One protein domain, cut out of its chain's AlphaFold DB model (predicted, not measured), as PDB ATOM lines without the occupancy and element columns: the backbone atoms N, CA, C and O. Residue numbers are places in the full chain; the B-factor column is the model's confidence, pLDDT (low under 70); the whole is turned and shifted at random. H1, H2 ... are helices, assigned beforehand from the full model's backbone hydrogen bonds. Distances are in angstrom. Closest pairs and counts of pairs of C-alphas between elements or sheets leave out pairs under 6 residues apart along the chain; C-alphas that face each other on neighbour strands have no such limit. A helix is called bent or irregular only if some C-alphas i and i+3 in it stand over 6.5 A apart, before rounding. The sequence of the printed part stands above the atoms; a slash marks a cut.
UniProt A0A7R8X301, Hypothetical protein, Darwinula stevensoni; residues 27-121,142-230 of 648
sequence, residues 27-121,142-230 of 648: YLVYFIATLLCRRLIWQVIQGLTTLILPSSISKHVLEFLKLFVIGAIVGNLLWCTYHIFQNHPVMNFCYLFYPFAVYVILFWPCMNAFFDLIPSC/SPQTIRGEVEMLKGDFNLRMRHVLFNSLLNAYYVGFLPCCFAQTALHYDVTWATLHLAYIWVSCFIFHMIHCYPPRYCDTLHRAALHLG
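AT A GLANCE: This is residues 27 to 121 and 142 to 230 of the 648 residues of the protein "Hypothetical protein" of Darwinula stevensoni (UniProt A0A7R8X301). What is the picture? One very long helix, H5, makes the long axis; H3 packs along it, H6 folds back on it as a hairpin, and H7 packs near its first end. Bent H1 and H2 make another hairpin, splayed away from H5. What is it made of? The printed part, all helix, has 184 residues with seven named helices, H1 to H7 in order. It is loose, with a radius of gyration of the C-alphas of 20.0 A, and spans 68 by 45 by 27 A.

HOW THE PARTS SIT: How does H1, residues 27 to 52, meet H2, residues 58 to 87? Assigned as one helix by its hydrogen bonds, H1 is bent, with C-alphas 36 and 39 7.2 A apart, into H1a, residues 27 to 36, and H1b, residues 39 to 52. H1b and H2 form a hairpin at a shallow tilt of 28 degrees, the closest C-alphas, of Thr 50 and Ser 58, 6.2 A apart. What touches the hub, H5, residues 143 to 181? H3, residues 91 to 107, touches it at a shallow tilt of 7 degrees, the closest C-alphas, of Pro 99 and Leu 170, 6.8 A apart. H6, residues 191 to 213, forms a hairpin with it, the closest C-alphas, of Gly 176 and Leu 198, 4.9 A apart. H7, residues 216 to 229, touches H5 residues 146 to 153 alone, at a steep tilt of 39 degrees, the closest C-alphas, of Val 150 and Ala 225, 6.7 A apart. Where is H4, residues 111 to 114? It is close to but not clearly touching H3, the closest C-alphas, of Phe 107 and Ala 113, 7.0 A apart. Are the helix backbones complete? Every O i to N i+4 pair is within hydrogen-bond range in H1a, H1b, H6 and H7, against 25 of 26 in H2, 10 of 13 in H3 and 32 of 35 in H5; H4 is too short for one.

IN THESE COORDINATES: Where are the anchors? H1a begins at C-alpha 27, (-29.997, 24.077, -1.548), and H7 ends at C-alpha 229, (-40.145, 53.242, -45.435). Which helices are long? From first to last C-alpha H5 measures 54.4 A, H2 43.2 A and H6 32.3 A.

THE WHOLE: Is it unbroken? Residues 122 to 141 are not printed, and C-alphas 121 and 142 are 25.9 A apart. Where is confidence low? Residues 109 to 121, 185 to 188 and 229 to 230 have pLDDT under 70.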
ATOM      1  N   TYR A  27     -30.531  22.730  -1.339       88.50
ATOM      2  CA  TYR A  27     -29.997  24.077  -1.548       88.50
ATOM      3  C   TYR A  27     -29.899  24.432  -3.035       88.50
ATOM      4  O   TYR A  27     -30.118  25.588  -3.395       88.50
ATOM      5  N   LEU A  28     -29.665  23.449  -3.912       87.12
ATOM      6  CA  LEU A  28     -29.722  23.641  -5.365       87.12
ATOM      7  C   LEU A  28     -31.153  23.935  -5.833       87.12
ATOM      8  O   LEU A  28     -31.367  24.834  -6.649       87.12
ATOM      9  N   VAL A  29     -32.145  23.226  -5.286       86.50
ATOM     10  CA  VAL A  29     -33.563  23.478  -5.588       86.50
ATOM     11  C   VAL A  29     -33.970  24.881  -5.138       86.50
ATOM     12  O   VAL A  29     -34.585  25.608  -5.918       86.50
ATOM     13  N   TYR A  30     -33.591  25.292  -3.922       88.00
ATOM     14  CA  TYR A  30     -33.844  26.652  -3.435       88.00
ATOM     15  C   TYR A  30     -33.152  27.709  -4.301       88.00
ATOM     16  O   TYR A  30     -33.783  28.704  -4.652       88.00
ATOM     17  N   PHE A  31     -31.907  27.476  -4.725       90.31
ATOM     18  CA  PHE A  31     -31.184  28.381  -5.621       90.31
ATOM     19  C   PHE A  31     -31.917  28.575  -6.960       90.31
ATOM     20  O   PHE A  31     -32.177  29.708  -7.379       90.31
ATOM     21  N   ILE A  32     -32.302  27.472  -7.614       89.44
ATOM     22  CA  ILE A  32     -33.027  27.495  -8.892       89.44
ATOM     23  C   ILE A  32     -34.394  28.173  -8.719       89.44
ATOM     24  O   ILE A  32     -34.764  29.034  -9.520       89.44
ATOM     25  N   ALA A  33     -35.135  27.838  -7.660       88.81
ATOM     26  CA  ALA A  33     -36.445  28.421  -7.385       88.81
ATOM     27  C   ALA A  33     -36.363  29.938  -7.158       88.81
ATOM     28  O   ALA A  33     -37.150  30.679  -7.750       88.81
ATOM     29  N   THR A  34     -35.386  30.408  -6.373       88.62
ATOM     30  CA  THR A  34     -35.139  31.839  -6.135       88.62
ATOM     31  C   THR A  34     -34.850  32.571  -7.445       88.62
ATOM     32  O   THR A  34     -35.448  33.617  -7.709       88.62
ATOM     33  N   LEU A  35     -34.000  32.011  -8.317       85.94
ATOM     34  CA  LEU A  35     -33.713  32.615  -9.619       85.94
ATOM     35  C   LEU A  35     -34.942  32.659 -10.526       85.94
ATOM     36  O   LEU A  35     -35.223  33.708 -11.100       85.94
ATOM     37  N   LEU A  36     -35.689  31.567 -10.673       85.56
ATOM     38  CA  LEU A  36     -36.829  31.519 -11.597       85.56
ATOM     39  C   LEU A  36     -38.022  32.351 -11.101       85.56
ATOM     40  O   LEU A  36     -38.706  32.986 -11.903       85.56
ATOM     41  N   CYS A  37     -38.244  32.412  -9.784       86.88
ATOM     42  CA  CYS A  37     -39.361  33.152  -9.192       86.88
ATOM     43  C   CYS A  37     -39.078  34.649  -9.007       86.88
ATOM     44  O   CYS A  37     -40.020  35.407  -8.773       86.88
ATOM     45  N   ARG A  38     -37.824  35.104  -9.151       87.00
ATOM     46  CA  ARG A  38     -37.419  36.505  -8.911       87.00
ATOM     47  C   ARG A  38     -38.321  37.536  -9.597       87.00
ATOM     48  O   ARG A  38     -38.667  38.553  -9.004       87.00
ATOM     49  N   ARG A  39     -38.720  37.261 -10.844       81.06
ATOM     50  CA  ARG A  39     -39.540  38.168 -11.658       81.06
ATOM     51  C   ARG A  39     -40.977  38.203 -11.150       81.06
ATOM     52  O   ARG A  39     -41.542  39.279 -11.026       81.06
ATOM     53  N   LEU A  40     -41.544  37.047 -10.802       85.12
ATOM     54  CA  LEU A  40     -42.887  36.956 -10.231       85.12
ATOM     55  C   LEU A  40     -42.968  37.703  -8.896       85.12
ATOM     56  O   LEU A  40     -43.886  38.490  -8.694       85.12
ATOM     57  N   ILE A  41     -41.977  37.500  -8.021       85.31
ATOM     58  CA  ILE A  41     -41.879  38.194  -6.731       85.31
ATOM     59  C   ILE A  41     -41.855  39.710  -6.952       85.31
ATOM     60  O   ILE A  41     -42.630  40.437  -6.334       85.31
ATOM     61  N   TRP A  42     -41.022  40.185  -7.882       86.69
ATOM     62  CA  TRP A  42     -40.943  41.605  -8.213       86.69
ATOM     63  C   TRP A  42     -42.259  42.168  -8.768       86.69
ATOM     64  O   TRP A  42     -42.717  43.211  -8.311       86.69
ATOM     65  N   GLN A  43     -42.907  41.459  -9.696       82.44
ATOM     66  CA  GLN A  43     -44.176  41.889 -10.295       82.44
ATOM     67  C   GLN A  43     -45.309  41.975  -9.265       82.44
ATOM     68  O   GLN A  43     -46.090  42.926  -9.284       82.44
ATOM     69  N   VAL A  44     -45.379  41.031  -8.321       86.56
ATOM     70  CA  VAL A  44     -46.355  41.079  -7.220       86.56
ATOM     71  C   VAL A  44     -46.099  42.289  -6.319       86.56
ATOM     72  O   VAL A  44     -47.035  43.023  -6.008       86.56
ATOM     73  N   ILE A  45     -44.840  42.548  -5.947       85.81
ATOM     74  CA  ILE A  45     -44.468  43.716  -5.133       85.81
ATOM     75  C   ILE A  45     -44.831  45.016  -5.857       85.81
ATOM     76  O   ILE A  45     -45.432  45.908  -5.258       85.81
ATOM     77  N   GLN A  46     -44.526  45.116  -7.150       83.12
ATOM     78  CA  GLN A  46     -44.856  46.279  -7.968       83.12
ATOM     79  C   GLN A  46     -46.375  46.500  -8.069       83.12
ATOM     80  O   GLN A  46     -46.849  47.622  -7.871       83.12
ATOM     81  N   GLY A  47     -47.147  45.440  -8.322       82.25
ATOM     82  CA  GLY A  47     -48.608  45.493  -8.395       82.25
ATOM     83  C   GLY A  47     -49.250  45.928  -7.075       82.25
ATOM     84  O   GLY A  47     -50.080  46.831  -7.059       82.25
ATOM     85  N   LEU A  48     -48.808  45.365  -5.948       85.69
ATOM     86  CA  LEU A  48     -49.309  45.745  -4.622       85.69
ATOM     87  C   LEU A  48     -48.942  47.191  -4.263       85.69
ATOM     88  O   LEU A  48     -49.781  47.944  -3.777       85.69
ATOM     89  N   THR A  49     -47.709  47.608  -4.553       83.00
ATOM     90  CA  THR A  49     -47.232  48.970  -4.265       83.00
ATOM     91  C   THR A  49     -48.025  50.013  -5.052       83.00
ATOM     92  O   THR A  49     -48.389  51.053  -4.510       83.00
ATOM     93  N   THR A  50     -48.325  49.735  -6.324       80.19
ATOM     94  CA  THR A  50     -49.104  50.640  -7.187       80.19
ATOM     95  C   THR A  50     -50.599  50.650  -6.872       80.19
ATOM     96  O   THR A  50     -51.249  51.658  -7.132       80.19
ATOM     97  N   LEU A  51     -51.133  49.577  -6.279       83.62
ATOM     98  CA  LEU A  51     -52.511  49.520  -5.787       83.62
ATOM     99  C   LEU A  51     -52.699  50.327  -4.490       83.62
ATOM    100  O   LEU A  51     -53.741  50.945  -4.295       83.62
ATOM    101  N   ILE A  52     -51.703  50.299  -3.601       86.50
ATOM    102  CA  ILE A  52     -51.796  50.873  -2.249       86.50
ATOM    103  C   ILE A  52     -51.382  52.353  -2.220       86.50
ATOM    104  O   ILE A  52     -51.955  53.134  -1.461       86.50
ATOM    105  N   LEU A  53     -50.381  52.754  -3.013       84.56
ATOM    106  CA  LEU A  53     -49.782  54.090  -2.934       84.56
ATOM    107  C   LEU A  53     -50.167  54.996  -4.117       84.56
ATOM    108  O   LEU A  53     -50.147  54.555  -5.267       84.56
ATOM    109  N   PRO A  54     -50.394  56.304  -3.875       81.44
ATOM    110  CA  PRO A  54     -50.556  57.296  -4.936       81.44
ATOM    111  C   PRO A  54     -49.345  57.359  -5.882       81.44
ATOM    112  O   PRO A  54     -48.191  57.216  -5.466       81.44
ATOM    113  N   SER A  55     -49.592  57.672  -7.160       73.06
ATOM    114  CA  SER A  55     -48.588  57.647  -8.240       73.06
ATOM    115  C   SER A  55     -47.393  58.598  -8.069       73.06
ATOM    116  O   SER A  55     -46.391  58.458  -8.771       73.06
ATOM    117  N   SER A  56     -47.497  59.591  -7.183       73.69
ATOM    118  CA  SER A  56     -46.422  60.539  -6.858       73.69
ATOM    119  C   SER A  56     -45.358  59.935  -5.934       73.69
ATOM    120  O   SER A  56     -44.173  60.231  -6.082       73.69
ATOM    121  N   ILE A  57     -45.771  59.059  -5.014       76.81
ATOM    122  CA  ILE A  57     -44.910  58.456  -3.985       76.81
ATOM    123  C   ILE A  57     -44.423  57.073  -4.431       76.81
ATOM    124  O   ILE A  57     -43.285  56.692  -4.150       76.81
ATOM    125  N   SER A  58     -45.249  56.348  -5.192       75.25
ATOM    126  CA  SER A  58     -44.983  54.965  -5.600       75.25
ATOM    127  C   SER A  58     -43.642  54.773  -6.314       75.25
ATOM    128  O   SER A  58     -42.995  53.756  -6.100       75.25
ATOM    129  N   LYS A  59     -43.170  55.754  -7.096       74.69
ATOM    130  CA  LYS A  59     -41.877  55.671  -7.803       74.69
ATOM    131  C   LYS A  59     -40.681  55.566  -6.857       74.69
ATOM    132  O   LYS A  59     -39.838  54.695  -7.034       74.69
ATOM    133  N   HIS A  60     -40.614  56.437  -5.851       80.06
ATOM    134  CA  HIS A  60     -39.495  56.465  -4.905       80.06
ATOM    135  C   HIS A  60     -39.507  55.232  -3.996       80.06
ATOM    136  O   HIS A  60     -38.461  54.655  -3.712       80.06
ATOM    137  N   VAL A  61     -40.703  54.792  -3.597       83.12
ATOM    138  CA  VAL A  61     -40.882  53.565  -2.811       83.12
ATOM    139  C   VAL A  61     -40.484  52.332  -3.621       83.12
ATOM    140  O   VAL A  61     -39.806  51.456  -3.094       83.12
ATOM    141  N   LEU A  62     -40.841  52.273  -4.906       81.19
ATOM    142  CA  LEU A  62     -40.496  51.148  -5.771       81.19
ATOM    143  C   LEU A  62     -38.979  51.034  -5.983       81.19
ATOM    144  O   LEU A  62     -38.457  49.929  -5.902       81.19
ATOM    145  N   GLU A  63     -38.255  52.140  -6.175       80.00
ATOM    146  CA  GLU A  63     -36.783  52.121  -6.269       80.00
ATOM    147  C   GLU A  63     -36.125  51.583  -4.988       80.00
ATOM    148  O   GLU A  63     -35.230  50.736  -5.043       80.00
ATOM    149  N   PHE A  64     -36.615  52.002  -3.817       84.75
ATOM    150  CA  PHE A  64     -36.127  51.482  -2.538       84.75
ATOM    151  C   PHE A  64     -36.431  49.984  -2.368       84.75
ATOM    152  O   PHE A  64     -35.546  49.197  -2.025       84.75
ATOM    153  N   LEU A  65     -37.666  49.566  -2.669       85.06
ATOM    154  CA  LEU A  65     -38.067  48.157  -2.625       85.06
ATOM    155  C   LEU A  65     -37.267  47.304  -3.615       85.06
ATOM    156  O   LEU A  65     -36.945  46.160  -3.302       85.06
ATOM    157  N   LYS A  66     -36.892  47.849  -4.778       83.62
ATOM    158  CA  LYS A  66     -36.052  47.164  -5.771       83.62
ATOM    159  C   LYS A  66     -34.698  46.788  -5.185       83.62
ATOM    160  O   LYS A  66     -34.297  45.629  -5.277       83.62
ATOM    161  N   LEU A  67     -34.017  47.739  -4.543       83.44
ATOM    162  CA  LEU A  67     -32.722  47.501  -3.894       83.44
ATOM    163  C   LEU A  67     -32.831  46.472  -2.764       83.44
ATOM    164  O   LEU A  67     -31.979  45.591  -2.651       83.44
ATOM    165  N   PHE A  68     -33.905  46.535  -1.975       87.25
ATOM    166  CA  PHE A  68     -34.161  45.558  -0.919       87.25
ATOM    167  C   PHE A  68     -34.369  44.141  -1.476       87.25
ATOM    168  O   PHE A  68     -33.747  43.191  -1.002       87.25
ATOM    169  N   VAL A  69     -35.190  43.994  -2.521       86.50
ATOM    170  CA  VAL A  69     -35.448  42.704  -3.185       86.50
ATOM    171  C   VAL A  69     -34.174  42.144  -3.818       86.50
ATOM    172  O   VAL A  69     -33.911  40.949  -3.686       86.50
ATOM    173  N   ILE A  70     -33.349  42.989  -4.447       84.88
ATOM    174  CA  ILE A  70     -32.022  42.598  -4.947       84.88
ATOM    175  C   ILE A  70     -31.167  42.046  -3.810       84.88
ATOM    176  O   ILE A  70     -30.643  40.940  -3.933       84.88
ATOM    177  N   GLY A  71     -31.048  42.788  -2.706       85.56
ATOM    178  CA  GLY A  71     -30.255  42.374  -1.550       85.56
ATOM    179  C   GLY A  71     -30.728  41.043  -0.965       85.56
ATOM    180  O   GLY A  71     -29.910  40.166  -0.699       85.56
ATOM    181  N   ALA A  72     -32.045  40.853  -0.844       88.75
ATOM    182  CA  ALA A  72     -32.638  39.613  -0.351       88.75
ATOM    183  C   ALA A  72     -32.359  38.418  -1.278       88.75
ATOM    184  O   ALA A  72     -31.983  37.345  -0.803       88.75
ATOM    185  N   ILE A  73     -32.495  38.601  -2.597       88.44
ATOM    186  CA  ILE A  73     -32.191  37.560  -3.589       88.44
ATOM    187  C   ILE A  73     -30.706  37.210  -3.545       88.44
ATOM    188  O   ILE A  73     -30.369  36.039  -3.417       88.44
ATOM    189  N   VAL A  74     -29.815  38.203  -3.612       87.75
ATOM    190  CA  VAL A  74     -28.363  37.974  -3.588       87.75
ATOM    191  C   VAL A  74     -27.949  37.280  -2.291       87.75
ATOM    192  O   VAL A  74     -27.222  36.292  -2.345       87.75
ATOM    193  N   GLY A  75     -28.461  37.724  -1.141       90.69
ATOM    194  CA  GLY A  75     -28.202  37.080   0.148       90.69
ATOM    195  C   GLY A  75     -28.649  35.616   0.178       90.69
ATOM    196  O   GLY A  75     -27.888  34.752   0.608       90.69
ATOM    197  N   ASN A  76     -29.843  35.312  -0.344       90.56
ATOM    198  CA  ASN A  76     -30.348  33.941  -0.434       90.56
ATOM    199  C   ASN A  76     -29.508  33.068  -1.386       90.56
ATOM    200  O   ASN A  76     -29.178  31.932  -1.047       90.56
ATOM    201  N   LEU A  77     -29.113  33.601  -2.547       90.38
ATOM    202  CA  LEU A  77     -28.266  32.889  -3.506       90.38
ATOM    203  C   LEU A  77     -26.872  32.613  -2.929       90.38
ATOM    204  O   LEU A  77     -26.363  31.506  -3.095       90.38
ATOM    205  N   LEU A  78     -26.274  33.572  -2.213       90.88
ATOM    206  CA  LEU A  78     -24.993  33.389  -1.523       90.88
ATOM    207  C   LEU A  78     -25.095  32.342  -0.410       90.88
ATOM    208  O   LEU A  78     -24.225  31.480  -0.308       90.88
ATOM    209  N   TRP A  79     -26.179  32.365   0.370       92.19
ATOM    210  CA  TRP A  79     -26.454  31.360   1.396       92.19
ATOM    211  C   TRP A  79     -26.557  29.947   0.805       92.19
ATOM    212  O   TRP A  79     -25.884  29.027   1.266       92.19
ATOM    213  N   CYS A  80     -27.342  29.775  -0.262       90.69
ATOM    214  CA  CYS A  80     -27.460  28.486  -0.944       90.69
ATOM    215  C   CYS A  80     -26.114  28.042  -1.534       90.69
ATOM    216  O   CYS A  80     -25.726  26.888  -1.381       90.69
ATOM    217  N   THR A  81     -25.368  28.967  -2.146       89.62
ATOM    218  CA  THR A  81     -24.043  28.687  -2.723       89.62
ATOM    219  C   THR A  81     -23.048  28.222  -1.661       89.62
ATOM    220  O   THR A  81     -22.301  27.280  -1.910       89.62
ATOM    221  N   TYR A  82     -23.054  28.828  -0.469       90.56
ATOM    222  CA  TYR A  82     -22.198  28.414   0.645       90.56
ATOM    223  C   TYR A  82     -22.466  26.963   1.061       90.56
ATOM    224  O   TYR A  82     -21.528  26.186   1.214       90.56
ATOM    225  N   HIS A  83     -23.735  26.565   1.184       88.06
ATOM    226  CA  HIS A  83     -24.087  25.186   1.528       88.06
ATOM    227  C   HIS A  83     -23.796  24.186   0.404       88.06
ATOM    228  O   HIS A  83     -23.363  23.069   0.686       88.06
ATOM    229  N   ILE A  84     -23.969  24.586  -0.858       88.12
ATOM    230  CA  ILE A  84     -23.576  23.774  -2.016       88.12
ATOM    231  C   ILE A  84     -22.051  23.574  -2.027       88.12
ATOM    232  O   ILE A  84     -21.579  22.466  -2.262       88.12
ATOM    233  N   PHE A  85     -21.274  24.614  -1.709       86.25
ATOM    234  CA  PHE A  85     -19.810  24.560  -1.670       86.25
ATOM    235  C   PHE A  85     -19.271  23.553  -0.645       86.25
ATOM    236  O   PHE A  85     -18.272  22.894  -0.908       86.25
ATOM    237  N   GLN A  86     -19.937  23.395   0.501       86.25
ATOM    238  CA  GLN A  86     -19.517  22.418   1.513       86.25
ATOM    239  C   GLN A  86     -19.695  20.961   1.052       86.25
ATOM    240  O   GLN A  86     -19.019  20.074   1.565       86.25
ATOM    241  N   ASN A  87     -20.600  20.712   0.100       84.12
ATOM    242  CA  ASN A  87     -21.059  19.367  -0.251       84.12
ATOM    243  C   ASN A  87     -20.686  18.925  -1.677       84.12
ATOM    244  O   ASN A  87     -20.882  17.758  -2.015       84.12
ATOM    245  N   HIS A  88     -20.154  19.823  -2.516       85.44
ATOM    246  CA  HIS A  88     -19.882  19.570  -3.937       85.44
ATOM    247  C   HIS A  88     -18.493  20.061  -4.367       85.44
ATOM    248  O   HIS A  88     -17.966  21.014  -3.797       85.44
ATOM    249  N   PRO A  89     -17.884  19.448  -5.402       85.69
ATOM    250  CA  PRO A  89     -16.579  19.863  -5.908       85.69
ATOM    251  C   PRO A  89     -16.608  21.276  -6.505       85.69
ATOM    252  O   PRO A  89     -17.603  21.711  -7.082       85.69
ATOM    253  N   VAL A  90     -15.459  21.958  -6.461       82.44
ATOM    254  CA  VAL A  90     -15.294  23.346  -6.936       82.44
ATOM    255  C   VAL A  90     -15.723  23.530  -8.399       82.44
ATOM    256  O   VAL A  90     -16.262  24.575  -8.745       82.44
ATOM    257  N   MET A  91     -15.575  22.515  -9.257       81.94
ATOM    258  CA  MET A  91     -16.020  22.583 -10.661       81.94
ATOM    259  C   MET A  91     -17.525  22.851 -10.817       81.94
ATOM    260  O   MET A  91     -17.932  23.511 -11.772       81.94
ATOM    261  N   ASN A  92     -18.352  22.422  -9.859       83.44
ATOM    262  CA  ASN A  92     -19.798  22.646  -9.893       83.44
ATOM    263  C   ASN A  92     -20.167  24.131  -9.735       83.44
ATOM    264  O   ASN A  92     -21.206  24.578 -10.224       83.44
ATOM    265  N   PHE A  93     -19.279  24.923  -9.130       83.31
ATOM    266  CA  PHE A  93     -19.422  26.372  -9.023       83.31
ATOM    267  C   PHE A  93     -19.362  27.058 -10.394       83.31
ATOM    268  O   PHE A  93     -20.121  27.991 -10.654       83.31
ATOM    269  N   CYS A  94     -18.515  26.564 -11.302       84.75
ATOM    270  CA  CYS A  94     -18.413  27.104 -12.656       84.75
ATOM    271  C   CYS A  94     -19.748  26.974 -13.404       84.75
ATOM    272  O   CYS A  94     -20.180  27.927 -14.049       84.75
ATOM    273  N   TYR A  95     -20.442  25.840 -13.259       87.62
ATOM    274  CA  TYR A  95     -21.774  25.650 -13.840       87.62
ATOM    275  C   TYR A  95     -22.831  26.553 -13.183       87.62
ATOM    276  O   TYR A  95     -23.699  27.093 -13.862       87.62
ATOM    277  N   LEU A  96     -22.740  26.794 -11.874       87.62
ATOM    278  CA  LEU A  96     -23.711  27.628 -11.162       87.62
ATOM    279  C   LEU A  96     -23.688  29.101 -11.615       87.62
ATOM    280  O   LEU A  96     -24.748  29.718 -11.756       87.62
ATOM    281  N   PHE A  97     -22.493  29.651 -11.866       87.38
ATOM    282  CA  PHE A  97     -22.286  31.074 -12.180       87.38
ATOM    283  C   PHE A  97     -22.060  31.384 -13.665       87.38
ATOM    284  O   PHE A  97     -22.069  32.556 -14.044       87.38
ATOM    285  N   TYR A  98     -21.915  30.377 -14.529       87.88
ATOM    286  CA  TYR A  98     -21.726  30.591 -15.966       87.88
ATOM    287  C   TYR A  98     -22.801  31.503 -16.601       87.88
ATOM    288  O   TYR A  98     -22.432  32.485 -17.254       87.88
ATOM    289  N   PRO A  99     -24.116  31.304 -16.360       87.44
ATOM    290  CA  PRO A  99     -25.134  32.191 -16.926       87.44
ATOM    291  C   PRO A  99     -25.070  33.634 -16.402       87.44
ATOM    292  O   PRO A  99     -25.493  34.555 -17.099       87.44
ATOM    293  N   PHE A 100     -24.529  33.852 -15.198       84.25
ATOM    294  CA  PHE A 100     -24.316  35.193 -14.649       84.25
ATOM    295  C   PHE A 100     -23.195  35.935 -15.389       84.25
ATOM    296  O   PHE A 100     -23.357  37.108 -15.717       84.25
ATOM    297  N   ALA A 101     -22.101  35.252 -15.737       84.69
ATOM    298  CA  ALA A 101     -21.045  35.841 -16.563       84.69
ATOM    299  C   ALA A 101     -21.575  36.251 -17.950       84.69
ATOM    300  O   ALA A 101     -21.331  37.366 -18.410       84.69
ATOM    301  N   VAL A 102     -22.381  35.387 -18.579       85.12
ATOM    302  CA  VAL A 102     -23.045  35.689 -19.860       85.12
ATOM    303  C   VAL A 102     -24.011  36.873 -19.726       85.12
ATOM    304  O   VAL A 102     -24.058  37.733 -20.603       85.12
ATOM    305  N   TYR A 103     -24.745  36.965 -18.613       83.75
ATOM    306  CA  TYR A 103     -25.630  38.098 -18.332       83.75
ATOM    307  C   TYR A 103     -24.871  39.430 -18.276       83.75
ATOM    308  O   TYR A 103     -25.306  40.408 -18.885       83.75
ATOM    309  N   VAL A 104     -23.726  39.468 -17.584       81.88
ATOM    310  CA  VAL A 104     -22.887  40.674 -17.494       81.88
ATOM    311  C   VAL A 104     -22.386  41.088 -18.879       81.88
ATOM    312  O   VAL A 104     -22.477  42.260 -19.223       81.88
ATOM    313  N   ILE A 105     -21.947  40.144 -19.715       82.38
ATOM    314  CA  ILE A 105     -21.471  40.445 -21.078       82.38
ATOM    315  C   ILE A 105     -22.585  41.037 -21.958       82.38
ATOM    316  O   ILE A 105     -22.333  41.954 -22.736       82.38
ATOM    317  N   LEU A 106     -23.812  40.519 -21.857       77.94
ATOM    318  CA  LEU A 106     -24.906  40.900 -22.758       77.94
ATOM    319  C   LEU A 106     -25.661  42.168 -22.340       77.94
ATOM    320  O   LEU A 106     -26.208  42.848 -23.211       77.94
ATOM    321  N   PHE A 107     -25.738  42.464 -21.038       78.31
ATOM    322  CA  PHE A 107     -26.635  43.499 -20.506       78.31
ATOM    323  C   PHE A 107     -25.943  44.588 -19.681       78.31
ATOM    324  O   PHE A 107     -26.615  45.522 -19.248       78.31
ATOM    325  N   TRP A 108     -24.628  44.524 -19.458       72.88
ATOM    326  CA  TRP A 108     -23.904  45.617 -18.803       72.88
ATOM    327  C   TRP A 108     -23.906  46.879 -19.684       72.88
ATOM    328  O   TRP A 108     -23.576  46.770 -20.866       72.88
ATOM    329  N   PRO A 109     -24.257  48.078 -19.165       59.50
ATOM    330  CA  PRO A 109     -24.519  48.459 -17.763       59.50
ATOM    331  C   PRO A 109     -26.014  48.499 -17.341       59.50
ATOM    332  O   PRO A 109     -26.339  48.908 -16.225       59.50
ATOM    333  N   CYS A 110     -26.950  48.084 -18.197       62.53
ATOM    334  CA  CYS A 110     -28.396  48.097 -17.934       62.53
ATOM    335  C   CYS A 110     -28.858  46.943 -17.008       62.53
ATOM    336  O   CYS A 110     -29.459  45.959 -17.442       62.53
ATOM    337  N   MET A 111     -28.683  47.088 -15.689       60.34
ATOM    338  CA  MET A 111     -29.097  46.074 -14.695       60.34
ATOM    339  C   MET A 111     -30.625  45.890 -14.543       60.34
ATOM    340  O   MET A 111     -31.068  44.914 -13.936       60.34
ATOM    341  N   ASN A 112     -31.451  46.774 -15.124       63.94
ATOM    342  CA  ASN A 112     -32.924  46.670 -15.097       63.94
ATOM    343  C   ASN A 112     -33.454  45.383 -15.757       63.94
ATOM    344  O   ASN A 112     -34.486  44.849 -15.351       63.94
ATOM    345  N   ALA A 113     -32.689  44.832 -16.700       63.34
ATOM    346  CA  ALA A 113     -32.945  43.573 -17.396       63.34
ATOM    347  C   ALA A 113     -33.099  42.336 -16.483       63.34
ATOM    348  O   ALA A 113     -33.635  41.301 -16.904       63.34
ATOM    349  N   PHE A 114     -32.630  42.426 -15.234       69.50
ATOM    350  CA  PHE A 114     -32.641  41.311 -14.292       69.50
ATOM    351  C   PHE A 114     -34.057  40.988 -13.801       69.50
ATOM    352  O   PHE A 114     -34.391  39.810 -13.611       69.50
ATOM    353  N   PHE A 115     -34.891  42.022 -13.648       65.44
ATOM    354  CA  PHE A 115     -36.280  41.917 -13.194       65.44
ATOM    355  C   PHE A 115     -37.284  42.154 -14.318       65.44
ATOM    356  O   PHE A 115     -38.259  41.406 -14.434       65.44
ATOM    357  N   ASP A 116     -37.024  43.132 -15.182       68.50
ATOM    358  CA  ASP A 116     -37.971  43.557 -16.208       68.50
ATOM    359  C   ASP A 116     -37.764  42.736 -17.489       68.50
ATOM    360  O   ASP A 116     -36.634  42.427 -17.876       68.50
ATOM    361  N   LEU A 117     -38.853  42.255 -18.102       63.47
ATOM    362  CA  LEU A 117     -38.781  41.494 -19.365       63.47
ATOM    363  C   LEU A 117     -38.562  42.421 -20.568       63.47
ATOM    364  O   LEU A 117     -37.956  42.015 -21.554       63.47
ATOM    365  N   ILE A 118     -39.041  43.660 -20.452       64.88
ATOM    366  CA  ILE A 118     -38.887  44.745 -21.417       64.88
ATOM    367  C   ILE A 118     -38.292  45.927 -20.636       64.88
ATOM    368  O   ILE A 118     -39.042  46.677 -20.009       64.88
ATOM    369  N   PRO A 119     -36.961  46.061 -20.556       57.06
ATOM    370  CA  PRO A 119     -36.351  47.175 -19.847       57.06
ATOM    371  C   PRO A 119     -36.407  48.452 -20.689       57.06
ATOM    372  O   PRO A 119     -36.005  48.466 -21.848       57.06
ATOM    373  N   SER A 120     -36.832  49.557 -20.080       51.34
ATOM    374  CA  SER A 120     -36.611  50.902 -20.613       51.34
ATOM    375  C   SER A 120     -35.153  51.306 -20.346       51.34
ATOM    376  O   SER A 120     -34.839  51.805 -19.262       51.34
ATOM    377  N   CYS A 121     -34.233  51.034 -21.274       43.31
ATOM    378  CA  CYS A 121     -32.900  51.649 -21.241       43.31
ATOM    379  C   CYS A 121     -32.999  53.036 -21.889       43.31
ATOM    380  O   CYS A 121     -32.789  53.168 -23.088       43.31
ATOM    381  N   SER A 142     -41.405  63.787 -42.777       73.44
ATOM    382  CA  SER A 142     -39.963  64.070 -42.799       73.44
ATOM    383  C   SER A 142     -39.132  62.776 -42.889       73.44
ATOM    384  O   SER A 142     -39.184  61.958 -41.962       73.44
ATOM    385  N   PRO A 143     -38.292  62.598 -43.931       70.31
ATOM    386  CA  PRO A 143     -37.459  61.403 -44.094       70.31
ATOM    387  C   PRO A 143     -36.480  61.160 -42.939       70.31
ATOM    388  O   PRO A 143     -36.211  60.016 -42.576       70.31
ATOM    389  N   GLN A 144     -35.934  62.223 -42.344       72.75
ATOM    390  CA  GLN A 144     -35.009  62.136 -41.214       72.75
ATOM    391  C   GLN A 144     -35.728  61.631 -39.963       72.75
ATOM    392  O   GLN A 144     -35.202  60.766 -39.263       72.75
ATOM    393  N   THR A 145     -36.949  62.111 -39.715       74.50
ATOM    394  CA  THR A 145     -37.786  61.628 -38.610       74.50
ATOM    395  C   THR A 145     -38.182  60.167 -38.811       74.50
ATOM    396  O   THR A 145     -38.083  59.395 -37.862       74.50
ATOM    397  N   ILE A 146     -38.536  59.759 -40.037       74.62
ATOM    398  CA  ILE A 146     -38.865  58.359 -40.361       74.62
ATOM    399  C   ILE A 146     -37.655  57.448 -40.113       74.62
ATOM    400  O   ILE A 146     -37.780  56.421 -39.451       74.62
ATOM    401  N   ARG A 147     -36.459  57.826 -40.587       77.38
ATOM    402  CA  ARG A 147     -35.232  57.045 -40.343       77.38
ATOM    403  C   ARG A 147     -34.883  56.971 -38.857       77.38
ATOM    404  O   ARG A 147     -34.512  55.902 -38.382       77.38
ATOM    405  N   GLY A 148     -35.034  58.077 -38.125       77.94
ATOM    406  CA  GLY A 148     -34.838  58.106 -36.675       77.94
ATOM    407  C   GLY A 148     -35.809  57.182 -35.933       77.94
ATOM    408  O   GLY A 148     -35.390  56.420 -35.065       77.94
ATOM    409  N   GLU A 149     -37.086  57.184 -36.318       81.06
ATOM    410  CA  GLU A 149     -38.111  56.290 -35.768       81.06
ATOM    411  C   GLU A 149     -37.771  54.812 -36.018       81.06
ATOM    412  O   GLU A 149     -37.809  53.992 -35.098       81.06
ATOM    413  N   VAL A 150     -37.379  54.476 -37.248       79.56
ATOM    414  CA  VAL A 150     -37.006  53.112 -37.646       79.56
ATOM    415  C   VAL A 150     -35.783  52.624 -36.878       79.56
ATOM    416  O   VAL A 150     -35.773  51.484 -36.409       79.56
ATOM    417  N   GLU A 151     -34.758  53.463 -36.718       80.25
ATOM    418  CA  GLU A 151     -33.547  53.061 -36.003       80.25
ATOM    419  C   GLU A 151     -33.834  52.835 -34.508       80.25
ATOM    420  O   GLU A 151     -33.326  51.875 -33.922       80.25
ATOM    421  N   MET A 152     -34.738  53.622 -33.908       79.62
ATOM    422  CA  MET A 152     -35.238  53.371 -32.549       79.62
ATOM    423  C   MET A 152     -36.011  52.049 -32.447       79.62
ATOM    424  O   MET A 152     -35.738  51.249 -31.549       79.62
ATOM    425  N   LEU A 153     -36.941  51.778 -33.374       81.25
ATOM    426  CA  LEU A 153     -37.720  50.530 -33.409       81.25
ATOM    427  C   LEU A 153     -36.824  49.295 -33.587       81.25
ATOM    428  O   LEU A 153     -37.034  48.269 -32.939       81.25
ATOM    429  N   LYS A 154     -35.796  49.397 -34.431       82.44
ATOM    430  CA  LYS A 154     -34.778  48.358 -34.629       82.44
ATOM    431  C   LYS A 154     -33.946  48.134 -33.366       82.44
ATOM    432  O   LYS A 154     -33.671  46.985 -33.009       82.44
ATOM    433  N   GLY A 155     -33.563  49.209 -32.674       81.00
ATOM    434  CA  GLY A 155     -32.890  49.141 -31.377       81.00
ATOM    435  C   GLY A 155     -33.721  48.394 -30.327       81.00
ATOM    436  O   GLY A 155     -33.226  47.442 -29.718       81.00
ATOM    437  N   ASP A 156     -34.997  48.762 -30.175       81.50
ATOM    438  CA  ASP A 156     -35.928  48.128 -29.231       81.50
ATOM    439  C   ASP A 156     -36.205  46.658 -29.588       81.50
ATOM    440  O   ASP A 156     -36.157  45.782 -28.721       81.50
ATOM    441  N   PHE A 157     -36.391  46.347 -30.877       85.62
ATOM    442  CA  PHE A 157     -36.543  44.971 -31.361       85.62
ATOM    443  C   PHE A 157     -35.339  44.103 -30.976       85.62
ATOM    444  O   PHE A 157     -35.496  43.026 -30.395       85.62
ATOM    445  N   ASN A 158     -34.123  44.581 -31.251       84.69
ATOM    446  CA  ASN A 158     -32.901  43.846 -30.937       84.69
ATOM    447  C   ASN A 158     -32.735  43.629 -29.429       84.69
ATOM    448  O   ASN A 158     -32.326  42.545 -29.003       84.69
ATOM    449  N   LEU A 159     -33.082  44.627 -28.614       80.19
ATOM    450  CA  LEU A 159     -33.052  44.513 -27.159       80.19
ATOM    451  C   LEU A 159     -34.029  43.433 -26.667       80.19
ATOM    452  O   LEU A 159     -33.623  42.521 -25.940       80.19
ATOM    453  N   ARG A 160     -35.290  43.464 -27.122       85.06
ATOM    454  CA  ARG A 160     -36.300  42.435 -26.804       85.06
ATOM    455  C   ARG A 160     -35.839  41.043 -27.214       85.06
ATOM    456  O   ARG A 160     -35.959  40.109 -26.423       85.06
ATOM    457  N   MET A 161     -35.267  40.896 -28.410       87.31
ATOM    458  CA  MET A 161     -34.774  39.608 -28.900       87.31
ATOM    459  C   MET A 161     -33.648  39.053 -28.019       87.31
ATOM    460  O   MET A 161     -33.683  37.880 -27.644       87.31
ATOM    461  N   ARG A 162     -32.689  39.897 -27.606       85.75
ATOM    462  CA  ARG A 162     -31.634  39.502 -26.656       85.75
ATOM    463  C   ARG A 162     -32.225  38.985 -25.342       85.75
ATOM    464  O   ARG A 162     -31.756  37.971 -24.827       85.75
ATOM    465  N   HIS A 163     -33.281  39.616 -24.824       83.69
ATOM    466  CA  HIS A 163     -33.973  39.138 -23.621       83.69
ATOM    467  C   HIS A 163     -34.700  37.811 -23.825       83.69
ATOM    468  O   HIS A 163     -34.624  36.950 -22.946       83.69
ATOM    469  N   VAL A 164     -35.397  37.630 -24.948       88.56
ATOM    470  CA  VAL A 164     -36.081  36.368 -25.270       88.56
ATOM    471  C   VAL A 164     -35.074  35.220 -25.307       88.56
ATOM    472  O   VAL A 164     -35.265  34.202 -24.635       88.56
ATOM    473  N   LEU A 165     -33.975  35.396 -26.043       89.50
ATOM    474  CA  LEU A 165     -32.935  34.380 -26.193       89.50
ATOM    475  C   LEU A 165     -32.268  34.063 -24.855       89.50
ATOM    476  O   LEU A 165     -32.214  32.902 -24.457       89.50
ATOM    477  N   PHE A 166     -31.828  35.087 -24.122       88.50
ATOM    478  CA  PHE A 166     -31.154  34.873 -22.848       88.50
ATOM    479  C   PHE A 166     -32.066  34.194 -21.819       88.50
ATOM    480  O   PHE A 166     -31.661  33.207 -21.219       88.50
ATOM    481  N   ASN A 167     -33.299  34.672 -21.614       86.31
ATOM    482  CA  ASN A 167     -34.173  34.111 -20.575       86.31
ATOM    483  C   ASN A 167     -34.695  32.711 -20.927       86.31
ATOM    484  O   ASN A 167     -34.823  31.873 -20.032       86.31
ATOM    485  N   SER A 168     -34.968  32.427 -22.204       90.88
ATOM    486  CA  SER A 168     -35.351  31.073 -22.626       90.88
ATOM    487  C   SER A 168     -34.217  30.072 -22.396       90.88
ATOM    488  O   SER A 168     -34.459  28.996 -21.846       90.88
ATOM    489  N   LEU A 169     -32.978  30.444 -22.734       90.62
ATOM    490  CA  LEU A 169     -31.785  29.632 -22.475       90.62
ATOM    491  C   LEU A 169     -31.489  29.504 -20.981       90.62
ATOM    492  O   LEU A 169     -31.186  28.410 -20.522       90.62
ATOM    493  N   LEU A 170     -31.629  30.584 -20.210       89.00
ATOM    494  CA  LEU A 170     -31.448  30.588 -18.758       89.00
ATOM    495  C   LEU A 170     -32.383  29.579 -18.080       89.00
ATOM    496  O   LEU A 170     -31.951  28.799 -17.234       89.00
ATOM    497  N   ASN A 171     -33.659  29.573 -18.475       88.62
ATOM    498  CA  ASN A 171     -34.646  28.644 -17.935       88.62
ATOM    499  C   ASN A 171     -34.310  27.197 -18.303       88.62
ATOM    500  O   ASN A 171     -34.332  26.330 -17.433       88.62
ATOM    501  N   ALA A 172     -33.951  26.937 -19.562       90.31
ATOM    502  CA  ALA A 172     -33.521  25.611 -19.994       90.31
ATOM    503  C   ALA A 172     -32.262  25.151 -19.240       90.31
ATOM    504  O   ALA A 172     -32.200  24.019 -18.766       90.31
ATOM    505  N   TYR A 173     -31.296  26.048 -19.043       91.69
ATOM    506  CA  TYR A 173     -30.055  25.774 -18.333       91.69
ATOM    507  C   TYR A 173     -30.302  25.386 -16.872       91.69
ATOM    508  O   TYR A 173     -29.879  24.317 -16.444       91.69
ATOM    509  N   TYR A 174     -31.021  26.213 -16.107       89.75
ATOM    510  CA  TYR A 174     -31.236  25.958 -14.679       89.75
ATOM    511  C   TYR A 174     -32.229  24.822 -14.402       89.75
ATOM    512  O   TYR A 174     -32.079  24.139 -13.395       89.75
ATOM    513  N   VAL A 175     -33.230  24.605 -15.264       87.69
ATOM    514  CA  VAL A 175     -34.251  23.559 -15.056       87.69
ATOM    515  C   VAL A 175     -33.838  22.219 -15.661       87.69
ATOM    516  O   VAL A 175     -34.093  21.183 -15.059       87.69
ATOM    517  N   GLY A 176     -33.222  22.224 -16.845       84.44
ATOM    518  CA  GLY A 176     -32.887  21.008 -17.586       84.44
ATOM    519  C   GLY A 176     -31.437  20.560 -17.411       84.44
ATOM    520  O   GLY A 176     -31.185  19.391 -17.147       84.44
ATOM    521  N   PHE A 177     -30.470  21.471 -17.549       88.75
ATOM    522  CA  PHE A 177     -29.048  21.104 -17.591       88.75
ATOM    523  C   PHE A 177     -28.403  21.030 -16.201       88.75
ATOM    524  O   PHE A 177     -27.760  20.037 -15.868       88.75
ATOM    525  N   LEU A 178     -28.601  22.051 -15.365       88.56
ATOM    526  CA  LEU A 178     -27.913  22.174 -14.079       88.56
ATOM    527  C   LEU A 178     -28.176  20.993 -13.124       88.56
ATOM    528  O   LEU A 178     -27.207  20.494 -12.553       88.56
ATOM    529  N   PRO A 179     -29.409  20.465 -12.973       86.12
ATOM    530  CA  PRO A 179     -29.643  19.294 -12.126       86.12
ATOM    531  C   PRO A 179     -28.850  18.054 -12.566       86.12
ATOM    532  O   PRO A 179     -28.478  17.238 -11.729       86.12
ATOM    533  N   CYS A 180     -28.538  17.936 -13.859       83.12
ATOM    534  CA  CYS A 180     -27.777  16.819 -14.419       83.12
ATOM    535  C   CYS A 180     -26.287  16.895 -14.078       83.12
ATOM    536  O   CYS A 180     -25.647  15.861 -13.895       83.12
ATOM    537  N   CYS A 181     -25.743  18.108 -13.953       83.88
ATOM    538  CA  CYS A 181     -24.367  18.339 -13.507       83.88
ATOM    539  C   CYS A 181     -24.177  18.058 -12.009       83.88
ATOM    540  O   CYS A 181     -23.075  17.732 -11.581       83.88
ATOM    541  N   PHE A 182     -25.247  18.185 -11.221       82.81
ATOM    542  CA  PHE A 182     -25.259  17.921  -9.778       82.81
ATOM    543  C   PHE A 182     -25.812  16.531  -9.427       82.81
ATOM    544  O   PHE A 182     -25.985  16.214  -8.247       82.81
ATOM    545  N   ALA A 183     -26.092  15.694 -10.430       77.69
ATOM    546  CA  ALA A 183     -26.501  14.318 -10.206       77.69
ATOM    547  C   ALA A 183     -25.369  13.540  -9.517       77.69
ATOM    548  O   ALA A 183     -24.197  13.656  -9.879       77.69
ATOM    549  N   GLN A 184     -25.722  12.738  -8.512       74.31
ATOM    550  CA  GLN A 184     -24.760  11.883  -7.819       74.31
ATOM    551  C   GLN A 184     -24.106  10.917  -8.817       74.31
ATOM    552  O   GLN A 184     -24.782  10.381  -9.692       74.31
ATOM    553  N   THR A 185     -22.814  10.629  -8.651       67.12
ATOM    554  CA  THR A 185     -22.039   9.747  -9.550       67.12
ATOM    555  C   THR A 185     -22.595   8.322  -9.664       67.12
ATOM    556  O   THR A 185     -22.283   7.623 -10.623       67.12
ATOM    557  N   ALA A 186     -23.434   7.896  -8.716       65.81
ATOM    558  CA  ALA A 186     -24.129   6.609  -8.727       65.81
ATOM    559  C   ALA A 186     -25.442   6.602  -9.544       65.81
ATOM    560  O   ALA A 186     -26.057   5.547  -9.702       65.81
ATOM    561  N   LEU A 187     -25.906   7.758 -10.033       69.00
ATOM    562  CA  LEU A 187     -27.151   7.893 -10.786       69.00
ATOM    563  C   LEU A 187     -26.863   7.925 -12.293       69.00
ATOM    564  O   LEU A 187     -26.205   8.835 -12.791       69.00
ATOM    565  N   HIS A 188     -27.413   6.966 -13.035       67.19
ATOM    566  CA  HIS A 188     -27.368   6.963 -14.497       67.19
ATOM    567  C   HIS A 188     -28.693   7.475 -15.071       67.19
ATOM    568  O   HIS A 188     -29.761   6.968 -14.722       67.19
ATOM    569  N   TYR A 189     -28.619   8.461 -15.964       73.06
ATOM    570  CA  TYR A 189     -29.751   8.982 -16.729       73.06
ATOM    571  C   TYR A 189     -29.480   8.854 -18.231       73.06
ATOM    572  O   TYR A 189     -28.329   8.822 -18.670       73.06
ATOM    573  N   ASP A 190     -30.546   8.757 -19.024       81.69
ATOM    574  CA  ASP A 190     -30.442   8.663 -20.479       81.69
ATOM    575  C   ASP A 190     -30.155  10.046 -21.077       81.69
ATOM    576  O   ASP A 190     -30.988  10.952 -21.008       81.69
ATOM    577  N   VAL A 191     -28.971  10.196 -21.673       81.69
ATOM    578  CA  VAL A 191     -28.495  11.452 -22.271       81.69
ATOM    579  C   VAL A 191     -29.376  11.902 -23.445       81.69
ATOM    580  O   VAL A 191     -29.523  13.094 -23.686       81.69
ATOM    581  N   THR A 192     -30.029  10.986 -24.155       82.38
ATOM    582  CA  THR A 192     -30.881  11.332 -25.301       82.38
ATOM    583  C   THR A 192     -32.174  11.986 -24.830       82.38
ATOM    584  O   THR A 192     -32.530  13.080 -25.275       82.38
ATOM    585  N   TRP A 193     -32.866  11.349 -23.881       82.31
ATOM    586  CA  TRP A 193     -34.089  11.899 -23.285       82.31
ATOM    587  C   TRP A 193     -33.821  13.193 -22.529       82.31
ATOM    588  O   TRP A 193     -34.617  14.131 -22.589       82.31
ATOM    589  N   ALA A 194     -32.658  13.256 -21.891       81.75
ATOM    590  CA  ALA A 194     -32.147  14.440 -21.246       81.75
ATOM    591  C   ALA A 194     -32.060  15.649 -22.188       81.75
ATOM    592  O   ALA A 194     -32.631  16.717 -21.943       81.75
ATOM    593  N   THR A 195     -31.362  15.463 -23.307       84.88
ATOM    594  CA  THR A 195     -31.181  16.497 -24.323       84.88
ATOM    595  C   THR A 195     -32.508  16.897 -24.968       84.88
ATOM    596  O   THR A 195     -32.756  18.088 -25.158       84.88
ATOM    597  N   LEU A 196     -33.400  15.939 -25.246       87.50
ATOM    598  CA  LEU A 196     -34.734  16.227 -25.786       87.50
ATOM    599  C   LEU A 196     -35.579  17.067 -24.822       87.50
ATOM    600  O   LEU A 196     -36.234  18.022 -25.242       87.50
ATOM    601  N   HIS A 197     -35.545  16.757 -23.526       85.00
ATOM    602  CA  HIS A 197     -36.278  17.524 -22.523       85.00
ATOM    603  C   HIS A 197     -35.720  18.944 -22.362       85.00
ATOM    604  O   HIS A 197     -36.490  19.901 -22.273       85.00
ATOM    605  N   LEU A 198     -34.392  19.102 -22.391       89.00
ATOM    606  CA  LEU A 198     -33.742  20.413 -22.401       89.00
ATOM    607  C   LEU A 198     -34.203  21.259 -23.600       89.00
ATOM    608  O   LEU A 198     -34.588  22.418 -23.426       89.00
ATOM    609  N   ALA A 199     -34.221  20.668 -24.799       90.38
ATOM    610  CA  ALA A 199     -34.700  21.330 -26.010       90.38
ATOM    611  C   ALA A 199     -36.185  21.710 -25.905       90.38
ATOM    612  O   ALA A 199     -36.562  22.828 -26.252       90.38
ATOM    613  N   TYR A 200     -37.024  20.823 -25.362       92.06
ATOM    614  CA  TYR A 200     -38.447  21.090 -25.158       92.06
ATOM    615  C   TYR A 200     -38.698  22.258 -24.191       92.06
ATOM    616  O   TYR A 200     -39.512  23.138 -24.488       92.06
ATOM    617  N   ILE A 201     -37.984  22.306 -23.056       90.38
ATOM    618  CA  ILE A 201     -38.061  23.432 -22.109       90.38
ATOM    619  C   ILE A 201     -37.654  24.726 -22.808       90.38
ATOM    620  O   ILE A 201     -38.344  25.740 -22.667       90.38
ATOM    621  N   TRP A 202     -36.550  24.692 -23.560       93.94
ATOM    622  CA  TRP A 202     -36.045  25.859 -24.267       93.94
ATOM    623  C   TRP A 202     -37.054  26.392 -25.286       93.94
ATOM    624  O   TRP A 202     -37.424  27.561 -25.195       93.94
ATOM    625  N   VAL A 203     -37.563  25.544 -26.188       93.75
ATOM    626  CA  VAL A 203     -38.545  25.935 -27.215       93.75
ATOM    627  C   VAL A 203     -39.823  26.469 -26.574       93.75
ATOM    628  O   VAL A 203     -40.306  27.533 -26.956       93.75
ATOM    629  N   SER A 204     -40.344  25.782 -25.555       93.12
ATOM    630  CA  SER A 204     -41.550  26.221 -24.842       93.12
ATOM    631  C   SER A 204     -41.342  27.600 -24.214       93.12
ATOM    632  O   SER A 204     -42.146  28.510 -24.412       93.12
ATOM    633  N   CYS A 205     -40.229  27.788 -23.497       90.31
ATOM    634  CA  CYS A 205     -39.891  29.078 -22.907       90.31
ATOM    635  C   CYS A 205     -39.695  30.151 -23.982       90.31
ATOM    636  O   CYS A 205     -40.206  31.254 -23.816       90.31
ATOM    637  N   PHE A 206     -38.999  29.849 -25.076       93.44
ATOM    638  CA  PHE A 206     -38.773  30.773 -26.184       93.44
ATOM    639  C   PHE A 206     -40.095  31.273 -26.771       93.44
ATOM    640  O   PHE A 206     -40.290  32.481 -26.869       93.44
ATOM    641  N   ILE A 207     -41.039  30.370 -27.059       92.44
ATOM    642  CA  ILE A 207     -42.363  30.723 -27.590       92.44
ATOM    643  C   ILE A 207     -43.118  31.637 -26.617       92.44
ATOM    644  O   ILE A 207     -43.621  32.684 -27.028       92.44
ATOM    645  N   PHE A 208     -43.154  31.308 -25.321       89.62
ATOM    646  CA  PHE A 208     -43.818  32.158 -24.326       89.62
ATOM    647  C   PHE A 208     -43.195  33.557 -24.236       89.62
ATOM    648  O   PHE A 208     -43.918  34.551 -24.153       89.62
ATOM    649  N   HIS A 209     -41.865  33.650 -24.288       88.06
ATOM    650  CA  HIS A 209     -41.174  34.937 -24.274       88.06
ATOM    651  C   HIS A 209     -41.408  35.718 -25.575       88.06
ATOM    652  O   HIS A 209     -41.621  36.924 -25.510       88.06
ATOM    653  N   MET A 210     -41.443  35.057 -26.737       88.56
ATOM    654  CA  MET A 210     -41.768  35.692 -28.020       88.56
ATOM    655  C   MET A 210     -43.173  36.301 -28.007       88.56
ATOM    656  O   MET A 210     -43.329  37.473 -28.334       88.56
ATOM    657  N   ILE A 211     -44.183  35.546 -27.566       87.56
ATOM    658  CA  ILE A 211     -45.573  36.028 -27.497       87.56
ATOM    659  C   ILE A 211     -45.689  37.241 -26.565       87.56
ATOM    660  O   ILE A 211     -46.418  38.188 -26.857       87.56
ATOM    661  N   HIS A 212     -44.966  37.232 -25.444       84.81
ATOM    662  CA  HIS A 212     -45.032  38.316 -24.470       84.81
ATOM    663  C   HIS A 212     -44.242  39.563 -24.898       84.81
ATOM    664  O   HIS A 212     -44.702  40.686 -24.695       84.81
ATOM    665  N   CYS A 213     -43.062  39.387 -25.496       84.69
ATOM    666  CA  CYS A 213     -42.215  40.497 -25.932       84.69
ATOM    667  C   CYS A 213     -42.715  41.161 -27.223       84.69
ATOM    668  O   CYS A 213     -42.454  42.351 -27.409       84.69
ATOM    669  N   TYR A 214     -43.448  40.429 -28.072       86.62
ATOM    670  CA  TYR A 214     -43.964  40.893 -29.364       86.62
ATOM    671  C   TYR A 214     -45.499  40.789 -29.438       86.62
ATOM    672  O   TYR A 214     -46.038  39.978 -30.193       86.62
ATOM    673  N   PRO A 215     -46.242  41.597 -28.657       85.56
ATOM    674  CA  PRO A 215     -47.698  41.622 -28.746       85.56
ATOM    675  C   PRO A 215     -48.155  42.144 -30.123       85.56
ATOM    676  O   PRO A 215     -47.455  42.964 -30.721       85.56
ATOM    677  N   PRO A 216     -49.364  41.787 -30.604       82.81
ATOM    678  CA  PRO A 216     -49.854  42.195 -31.927       82.81
ATOM    679  C   PRO A 216     -49.772  43.701 -32.206       82.81
ATOM    680  O   PRO A 216     -49.436  44.104 -33.312       82.81
ATOM    681  N   ARG A 217     -50.004  44.543 -31.186       80.12
ATOM    682  CA  ARG A 217     -49.875  46.007 -31.302       80.12
ATOM    683  C   ARG A 217     -48.454  46.458 -31.651       80.12
ATOM    684  O   ARG A 217     -48.295  47.401 -32.408       80.12
ATOM    685  N   TYR A 218     -47.437  45.796 -31.106       83.62
ATOM    686  CA  TYR A 218     -46.039  46.105 -31.409       83.62
ATOM    687  C   TYR A 218     -45.680  45.680 -32.838       83.62
ATOM    688  O   TYR A 218     -45.024  46.423 -33.565       83.62
ATOM    689  N   CYS A 219     -46.170  44.513 -33.266       83.19
ATOM    690  CA  CYS A 219     -46.000  44.040 -34.638       83.19
ATOM    691  C   CYS A 219     -46.694  44.959 -35.660       83.19
ATOM    692  O   CYS A 219     -46.127  45.202 -36.720       83.19
ATOM    693  N   ASP A 220     -47.867  45.512 -35.332       83.75
ATOM    694  CA  ASP A 220     -48.551  46.520 -36.159       83.75
ATOM    695  C   ASP A 220     -47.714  47.803 -36.300       83.75
ATOM    696  O   ASP A 220     -47.532  48.297 -37.411       83.75
ATOM    697  N   THR A 221     -47.114  48.302 -35.210       84.00
ATOM    698  CA  THR A 221     -46.193  49.454 -35.262       84.00
ATOM    699  C   THR A 221     -45.007  49.194 -36.196       84.00
ATOM    700  O   THR A 221     -44.702  50.034 -37.040       84.00
ATOM    701  N   LEU A 222     -44.366  48.022 -36.097       82.69
ATOM    702  CA  LEU A 222     -43.270  47.639 -36.996       82.69
ATOM    703  C   LEU A 222     -43.725  47.549 -38.456       82.69
ATOM    704  O   LEU A 222     -43.012  47.998 -39.351       82.69
ATOM    705  N   HIS A 223     -44.911  46.988 -38.699       82.94
ATOM    706  CA  HIS A 223     -45.473  46.859 -40.040       82.94
ATOM    707  C   HIS A 223     -45.760  48.226 -40.673       82.94
ATOM    708  O   HIS A 223     -45.353  48.470 -41.807       82.94
ATOM    709  N   ARG A 224     -46.392  49.144 -39.932       81.25
ATOM    710  CA  ARG A 224     -46.667  50.513 -40.397       81.25
ATOM    711  C   ARG A 224     -45.386  51.289 -40.689       81.25
ATOM    712  O   ARG A 224     -45.286  51.901 -41.747       81.25
ATOM    713  N   ALA A 225     -44.389  51.194 -39.807       78.31
ATOM    714  CA  ALA A 225     -43.083  51.807 -40.032       78.31
ATOM    715  C   ALA A 225     -42.388  51.236 -41.285       78.31
ATOM    716  O   ALA A 225     -41.829  51.990 -42.079       78.31
ATOM    717  N   ALA A 226     -42.470  49.919 -41.512       75.88
ATOM    718  CA  ALA A 226     -41.924  49.274 -42.707       75.88
ATOM    719  C   ALA A 226     -42.645  49.696 -44.002       75.88
ATOM    720  O   ALA A 226     -41.996  49.883 -45.029       75.88
ATOM    721  N   LEU A 227     -43.968  49.888 -43.961       74.25
ATOM    722  CA  LEU A 227     -44.728  50.441 -45.088       74.25
ATOM    723  C   LEU A 227     -44.352  51.901 -45.373       74.25
ATOM    724  O   LEU A 227     -44.198  52.266 -46.534       74.25
ATOM    725  N   HIS A 228     -44.159  52.714 -44.329       72.81
ATOM    726  CA  HIS A 228     -43.728  54.114 -44.441       72.81
ATOM    727  C   HIS A 228     -42.304  54.277 -44.976       72.81
ATOM    728  O   HIS A 228     -41.997  55.292 -45.597       72.81
ATOM    729  N   LEU A 229     -41.433  53.291 -44.758       67.50
ATOM    730  CA  LEU A 229     -40.145  53.242 -45.435       67.50
ATOM    731  C   LEU A 229     -40.341  53.117 -46.948       67.50
ATOM    732  O   LEU A 229     -39.701  53.850 -47.674       67.50
ATOM    733  N   GLY A 230     -41.218  52.259 -47.463       57.00
ATOM    734  CA  GLY A 230     -41.269  52.014 -48.910       57.00
ATOM    735  C   GLY A 230     -39.960  51.414 -49.464       57.00
ATOM    736  O   GLY A 230     -38.967  51.227 -48.753       57.00
TER     737      GLY A 230